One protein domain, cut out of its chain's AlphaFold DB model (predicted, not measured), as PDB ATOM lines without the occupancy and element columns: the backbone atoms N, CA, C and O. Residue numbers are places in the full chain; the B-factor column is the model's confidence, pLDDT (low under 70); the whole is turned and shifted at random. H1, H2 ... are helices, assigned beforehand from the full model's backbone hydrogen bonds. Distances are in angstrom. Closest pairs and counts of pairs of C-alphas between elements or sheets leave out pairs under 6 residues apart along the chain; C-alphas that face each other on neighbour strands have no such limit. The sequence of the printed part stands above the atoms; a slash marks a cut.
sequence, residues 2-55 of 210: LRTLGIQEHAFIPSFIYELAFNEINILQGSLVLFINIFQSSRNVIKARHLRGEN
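Overview. This is residues 2 to 55 of the 210 residues of the protein "sn-12-diacylglycerol ethanolamine-and cholinephosphotransferase" of Blumeria graminis f. sp. tritici 96224 (UniProt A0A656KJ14). Look first for one long helix, H2, which makes most of the length of a rod, with a small loose head at its first end. The head is the short helix H1 together with residues 2 to 14, a looping stretch with no named element; residues 26 to 45 and 47 to 53 stick out away from it. The printed part has 54 residues with two named helices, H1 then H2, and no named strand; the class is all helix, with 34 residues in the helices. The whole is extended, with a radius of gyration of the C-alphas of 19.2 A and spans of 58 by 21 by 12 A.

Arrangement. Begin with H2, residues 22 to 50, and note that its residues 26 to 45 and 47 to 50 stand free. Before it you find H1, residues 15 to 19, joined to H2 by a tight link of 2 residues. H1 and H2 are apart, but only just: their closest C-alphas are 8.4 A apart. In the backbones of both helices, every O i to N i+4 pair is within hydrogen-bond range.

Along the chain. Find C-alpha 22 at (36.551, -50.061, 50.692); from there H2 runs 42.4 A to C-alpha 50 at (42.615, -46.461, 8.863). Then go back to C-alpha 15 at (32.517, -35.955, 52.198), where H1 begins; it ends at Glu 19, 6.3 A away between C-alphas.

Size, cuts and confidence. The two C-alphas farthest apart are those of Gln 8 and Gly 53, at 58.0 A. The printed part has no cut. Read the B-factor column for the model's confidence: the mean pLDDT of the printed part is 78.0, and residues 2 to 13 and 15 to 20 are under 70.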
ATOM      1  N   LEU A   2      38.479 -43.512  54.750       59.16
ATOM      2  CA  LEU A   2      39.155 -42.611  55.686       59.16
ATOM      3  C   LEU A   2      38.531 -42.659  57.095       59.16
ATOM      4  O   LEU A   2      39.262 -42.761  58.076       59.16
ATOM      5  N   ARG A   3      37.193 -42.754  57.181       62.97
ATOM      6  CA  ARG A   3      36.459 -42.915  58.451       62.97
ATOM      7  C   ARG A   3      36.789 -44.213  59.202       62.97
ATOM      8  O   ARG A   3      36.912 -44.207  60.419       62.97
ATOM      9  N   THR A   4      36.958 -45.324  58.482       63.47
ATOM     10  CA  THR A   4      37.325 -46.637  59.053       63.47
ATOM     11  C   THR A   4      38.812 -46.747  59.395       63.47
ATOM     12  O   THR A   4      39.178 -47.561  60.233       63.47
ATOM     13  N   LEU A   5      39.662 -45.930  58.764       67.06
ATOM     14  CA  LEU A   5      41.098 -45.829  59.046       67.06
ATOM     15  C   LEU A   5      41.417 -44.818  60.168       67.06
ATOM     16  O   LEU A   5      42.587 -44.608  60.474       67.06
ATOM     17  N   GLY A   6      40.403 -44.191  60.783       65.12
ATOM     18  CA  GLY A   6      40.573 -43.261  61.908       65.12
ATOM     19  C   GLY A   6      41.210 -41.913  61.545       65.12
ATOM     20  O   GLY A   6      41.675 -41.201  62.431       65.12
ATOM     21  N   ILE A   7      41.252 -41.559  60.259       68.56
ATOM     22  CA  ILE A   7      41.828 -40.298  59.774       68.56
ATOM     23  C   ILE A   7      40.811 -39.185  60.026       68.56
ATOM     24  O   ILE A   7      39.676 -39.312  59.587       68.56
ATOM     25  N   GLN A   8      41.192 -38.115  60.731       62.19
ATOM     26  CA  GLN A   8      40.288 -37.000  61.044       62.19
ATOM     27  C   GLN A   8      39.806 -36.286  59.769       62.19
ATOM     28  O   GLN A   8      40.568 -36.121  58.814       62.19
ATOM     29  N   GLU A   9      38.541 -35.851  59.755       59.47
ATOM     30  CA  GLU A   9      37.987 -35.064  58.650       59.47
ATOM     31  C   GLU A   9      38.774 -33.759  58.490       59.47
ATOM     32  O   GLU A   9      38.744 -32.872  59.343       59.47
ATOM     33  N   HIS A  10      39.481 -33.634  57.371       65.12
ATOM     34  CA  HIS A  10      40.085 -32.383  56.943       65.12
ATOM     35  C   HIS A  10      39.205 -31.764  55.854       65.12
ATOM     36  O   HIS A  10      38.813 -32.451  54.911       65.12
ATOM     37  N   ALA A  11      38.947 -30.454  55.940       63.62
ATOM     38  CA  ALA A  11      38.049 -29.695  55.054       63.62
ATOM     39  C   ALA A  11      38.396 -29.746  53.547       63.62
ATOM     40  O   ALA A  11      37.650 -29.237  52.716       63.62
ATOM     41  N   PHE A  12      39.534 -30.343  53.187       68.62
ATOM     42  CA  PHE A  12      39.996 -30.509  51.813       68.62
ATOM     43  C   PHE A  12      39.439 -31.769  51.125       68.62
ATOM     44  O   PHE A  12      39.471 -31.857  49.900       68.62
ATOM     45  N   ILE A  13      38.937 -32.753  51.881       67.44
ATOM     46  CA  ILE A  13      38.443 -34.014  51.312       67.44
ATOM     47  C   ILE A  13      36.916 -33.935  51.168       67.44
ATOM     48  O   ILE A  13      36.227 -33.765  52.173       67.44
ATOM     49  N   PRO A  14      36.359 -34.088  49.950       73.81
ATOM     50  CA  PRO A  14      34.916 -34.166  49.754       73.81
ATOM     51  C   PRO A  14      34.309 -35.297  50.595       73.81
ATOM     52  O   PRO A  14      34.798 -36.430  50.550       73.81
ATOM     53  N   SER A  15      33.216 -35.012  51.307       63.62
ATOM     54  CA  SER A  15      32.517 -35.955  52.198       63.62
ATOM     55  C   SER A  15      32.170 -37.286  51.519       63.62
ATOM     56  O   SER A  15      32.297 -38.346  52.127       63.62
ATOM     57  N   PHE A  16      31.859 -37.246  50.221       66.00
ATOM     58  CA  PHE A  16      31.612 -38.433  49.401       66.00
ATOM     59  C   PHE A  16      32.783 -39.435  49.421       66.00
ATOM     60  O   PHE A  16      32.577 -40.624  49.617       66.00
ATOM     61  N   ILE A  17      34.031 -38.972  49.290       64.69
ATOM     62  CA  ILE A  17      35.221 -39.848  49.285       64.69
ATOM     63  C   ILE A  17      35.538 -40.358  50.701       64.69
ATOM     64  O   ILE A  17      36.104 -41.440  50.883       64.69
ATOM     65  N   TYR A  18      35.166 -39.582  51.716       63.12
ATOM     66  CA  TYR A  18      35.446 -39.891  53.111       63.12
ATOM     67  C   TYR A  18      34.585 -41.053  53.640       63.12
ATOM     68  O   TYR A  18      35.109 -41.971  54.292       63.12
ATOM     69  N   GLU A  19      33.295 -41.063  53.285       68.69
ATOM     70  CA  GLU A  19      32.317 -42.079  53.702       68.69
ATOM     71  C   GLU A  19      32.350 -43.367  52.867       68.69
ATOM     72  O   GLU A  19      31.931 -44.412  53.361       68.69
ATOM     73  N   LEU A  20      32.919 -43.327  51.658       69.06
ATOM     74  CA  LEU A  20      32.931 -44.454  50.720       69.06
ATOM     75  C   LEU A  20      33.541 -45.731  51.328       69.06
ATOM     76  O   LEU A  20      34.667 -45.715  51.838       69.06
ATOM     77  N   ALA A  21      32.844 -46.862  51.257       76.06
ATOM     78  CA  ALA A  21      33.355 -48.146  51.737       76.06
ATOM     79  C   ALA A  21      34.537 -48.642  50.876       76.06
ATOM     80  O   ALA A  21      34.690 -48.267  49.714       76.06
ATOM     81  N   PHE A  22      35.381 -49.529  51.421       74.88
ATOM     82  CA  PHE A  22      36.551 -50.061  50.692       74.88
ATOM     83  C   PHE A  22      36.149 -50.756  49.376       74.88
ATOM     84  O   PHE A  22      36.839 -50.655  48.367       74.88
ATOM     85  N   ASN A  23      34.986 -51.412  49.371       79.69
ATOM     86  CA  ASN A  23      34.409 -52.036  48.183       79.69
ATOM     87  C   ASN A  23      34.075 -51.014  47.080       79.69
ATOM     88  O   ASN A  23      34.407 -51.222  45.917       79.69
ATOM     89  N   GLU A  24      33.468 -49.885  47.441       80.81
ATOM     90  CA  GLU A  24      33.016 -48.867  46.485       80.81
ATOM     91  C   GLU A  24      34.194 -48.194  45.775       80.81
ATOM     92  O   GLU A  24      34.138 -47.953  44.570       80.81
ATOM     93  N   ILE A  25      35.299 -47.971  46.494       82.25
ATOM     94  CA  ILE A  25      36.533 -47.428  45.913       82.25
ATOM     95  C   ILE A  25      37.151 -48.415  44.919       82.25
ATOM     96  O   ILE A  25      37.547 -48.008  43.828       82.25
ATOM     97  N   ASN A  26      37.200 -49.710  45.251       84.06
ATOM     98  CA  ASN A  26      37.726 -50.729  44.339       84.06
ATOM     99  C   ASN A  26      36.876 -50.853  43.068       84.06
ATOM    100  O   ASN A  26      37.421 -50.949  41.967       84.06
ATOM    101  N   ILE A  27      35.547 -50.798  43.203       87.50
ATOM    102  CA  ILE A  27      34.627 -50.796  42.060       87.50
ATOM    103  C   ILE A  27      34.842 -49.542  41.203       87.50
ATOM    104  O   ILE A  27      34.921 -49.648  39.977       87.50
ATOM    105  N   LEU A  28      34.984 -48.363  41.820       87.94
ATOM    106  CA  LEU A  28      35.239 -47.105  41.113       87.94
ATOM    107  C   LEU A  28      36.572 -47.140  40.351       87.94
ATOM    108  O   LEU A  28      36.611 -46.821  39.161       87.94
ATOM    109  N   GLN A  29      37.649 -47.570  41.011       88.62
ATOM    110  CA  GLN A  29      38.969 -47.712  40.399       88.62
ATOM    111  C   GLN A  29      38.929 -48.706  39.232       88.62
ATOM    112  O   GLN A  29      39.395 -48.386  38.138       88.62
ATOM    113  N   GLY A  30      38.353 -49.893  39.441       88.00
ATOM    114  CA  GLY A  30      38.228 -50.914  38.402       88.00
ATOM    115  C   GLY A  30      37.419 -50.427  37.199       88.00
ATOM    116  O   GLY A  30      37.839 -50.618  36.058       88.00
ATOM    117  N   SER A  31      36.313 -49.719  37.443       88.69
ATOM    118  CA  SER A  31      35.477 -49.132  36.388       88.69
ATOM    119  C   SER A  31      36.239 -48.082  35.577       88.69
ATOM    120  O   SER A  31      36.161 -48.077  34.349       88.69
ATOM    121  N   LEU A  32      37.014 -47.220  36.242       93.00
ATOM    122  CA  LEU A  32      37.814 -46.193  35.576       93.00
ATOM    123  C   LEU A  32      38.895 -46.811  34.679       93.00
ATOM    124  O   LEU A  32      39.023 -46.434  33.513       93.00
ATOM    125  N   VAL A  33      39.644 -47.786  35.200       94.12
ATOM    126  CA  VAL A  33      40.683 -48.499  34.439       94.12
ATOM    127  C   VAL A  33      40.074 -49.222  33.238       94.12
ATOM    128  O   VAL A  33      40.595 -49.126  32.125       94.12
ATOM    129  N   LEU A  34      38.941 -49.900  33.433       90.12
ATOM    130  CA  LEU A  34      38.235 -50.602  32.366       90.12
ATOM    131  C   LEU A  34      37.756 -49.639  31.271       90.12
ATOM    132  O   LEU A  34      37.958 -49.909  30.087       90.12
ATOM    133  N   PHE A  35      37.192 -48.489  31.644       90.44
ATOM    134  CA  PHE A  35      36.746 -47.475  30.689       90.44
ATOM    135  C   PHE A  35      37.904 -46.925  29.846       90.44
ATOM    136  O   PHE A  35      37.803 -46.853  28.618       90.44
ATOM    137  N   ILE A  36      39.031 -46.594  30.485       93.19
ATOM    138  CA  ILE A  36      40.234 -46.123  29.786       93.19
ATOM    139  C   ILE A  36      40.745 -47.201  28.822       93.19
ATOM    140  O   ILE A  36      41.052 -46.887  27.670       93.19
ATOM    141  N   ASN A  37      40.780 -48.466  29.247       91.56
ATOM    142  CA  ASN A  37      41.218 -49.586  28.411       91.56
ATOM    143  C   ASN A  37      40.328 -49.787  27.184       91.56
ATOM    144  O   ASN A  37      40.849 -49.962  26.079       91.56
ATOM    145  N   ILE A  38      39.003 -49.726  27.346       87.81
ATOM    146  CA  ILE A  38      38.059 -49.821  26.227       87.81
ATOM    147  C   ILE A  38      38.310 -48.670  25.251       87.81
ATOM    148  O   ILE A  38      38.507 -48.902  24.059       87.81
ATOM    149  N   PHE A  39      38.391 -47.436  25.754       89.44
ATOM    150  CA  PHE A  39      38.577 -46.254  24.919       89.44
ATOM    151  C   PHE A  39      39.902 -46.275  24.145       89.44
ATOM    152  O   PHE A  39      39.924 -46.038  22.933       89.44
ATOM    153  N   GLN A  40      41.013 -46.588  24.817       91.62
ATOM    154  CA  GLN A  40      42.323 -46.673  24.172       91.62
ATOM    155  C   GLN A  40      42.380 -47.812  23.150       91.62
ATOM    156  O   GLN A  40      42.867 -47.603  22.038       91.62
ATOM    157  N   SER A  41      41.817 -48.977  23.477       86.81
ATOM    158  CA  SER A  41      41.767 -50.121  22.561       86.81
ATOM    159  C   SER A  41      40.941 -49.805  21.316       86.81
ATOM    160  O   SER A  41      41.404 -50.038  20.198       86.81
ATOM    161  N   SER A  42      39.765 -49.187  21.474       86.06
ATOM    162  CA  SER A  42      38.942 -48.752  20.340       86.06
ATOM    163  C   SER A  42      39.686 -47.757  19.448       86.06
ATOM    164  O   SER A  42      39.709 -47.924  18.228       86.06
ATOM    165  N   ARG A  43      40.362 -46.756  20.029       87.31
ATOM    166  CA  ARG A  43      41.166 -45.794  19.255       87.31
ATOM    167  C   ARG A  43      42.317 -46.463  18.511       87.31
ATOM    168  O   ARG A  43      42.563 -46.120  17.355       87.31
ATOM    169  N   ASN A  44      43.003 -47.411  19.146       87.25
ATOM    170  CA  ASN A  44      44.108 -48.137  18.532       87.25
ATOM    171  C   ASN A  44      43.638 -48.961  17.325       87.25
ATOM    172  O   ASN A  44      44.244 -48.893  16.255       87.25
ATOM    173  N   VAL A  45      42.512 -49.665  17.457       83.06
ATOM    174  CA  VAL A  45      41.923 -50.450  16.364       83.06
ATOM    175  C   VAL A  45      41.484 -49.551  15.204       83.06
ATOM    176  O   VAL A  45      41.791 -49.858  14.052       83.06
ATOM    177  N   ILE A  46      40.835 -48.414  15.486       85.06
ATOM    178  CA  ILE A  46      40.429 -47.448  14.451       85.06
ATOM    179  C   ILE A  46      41.656 -46.910  13.707       85.06
ATOM    180  O   ILE A  46      41.677 -46.918  12.476       85.06
ATOM    181  N   LYS A  47      42.706 -46.501  14.433       85.56
ATOM    182  CA  LYS A  47      43.955 -46.009  13.834       85.56
ATOM    183  C   LYS A  47      44.622 -47.084  12.968       85.56
ATOM    184  O   LYS A  47      45.000 -46.806  11.835       85.56
ATOM    185  N   ALA A  48      44.721 -48.316  13.465       83.50
ATOM    186  CA  ALA A  48      45.349 -49.427  12.752       83.50
ATOM    187  C   ALA A  48      44.566 -49.878  11.504       83.50
ATOM    188  O   ALA A  48      45.170 -50.369  10.551       83.50
ATOM    189  N   ARG A  49      43.234 -49.736  11.489       77.75
ATOM    190  CA  ARG A  49      42.387 -50.002  10.309       77.75
ATOM    191  C   ARG A  49      42.458 -48.871   9.288       77.75
ATOM    192  O   ARG A  49      42.581 -49.140   8.099       77.75
ATOM    193  N   HIS A  50      42.473 -47.619   9.745       80.94
ATOM    194  CA  HIS A  50      42.615 -46.461   8.863       80.94
ATOM    195  C   HIS A  50      43.959 -46.471   8.119       80.94
ATOM    196  O   HIS A  50      44.011 -46.129   6.941       80.94
ATOM    197  N   LEU A  51      45.042 -46.911   8.771       82.75
ATOM    198  CA  LEU A  51      46.350 -47.093   8.122       82.75
ATOM    199  C   LEU A  51      46.344 -48.187   7.040       82.75
ATOM    200  O   LEU A  51      47.155 -48.135   6.124       82.75
ATOM    201  N   ARG A  52      45.426 -49.157   7.129       79.81
ATOM    202  CA  ARG A  52      45.230 -50.223   6.133       79.81
ATOM    203  C   ARG A  52      44.218 -49.858   5.040       79.81
ATOM    204  O   ARG A  52      43.988 -50.667   4.151       79.81
ATOM    205  N   GLY A  53      43.615 -48.665   5.096       76.50
ATOM    206  CA  GLY A  53      42.591 -48.224   4.141       76.50
ATOM    207  C   GLY A  53      41.244 -48.949   4.277       76.50
ATOM    208  O   GLY A  53      40.412 -48.871   3.377       76.50
ATOM    209  N   GLU A  54      41.013 -49.658   5.385       75.19
ATOM    210  CA  GLU A  54      39.808 -50.462   5.604       75.19
ATOM    211  C   GLU A  54      38.733 -49.695   6.389       75.19
ATOM    212  O   GLU A  54      39.019 -48.870   7.262       75.19
ATOM    213  N   ASN A  55      37.463 -50.017   6.132       72.44
ATOM    214  CA  ASN A  55      36.326 -49.386   6.799       72.44
ATOM    215  C   ASN A  55      36.297 -49.692   8.309       72.44
ATOM    216  O   ASN A  55      36.036 -50.820   8.733       72.44
TER     217      ASN A  55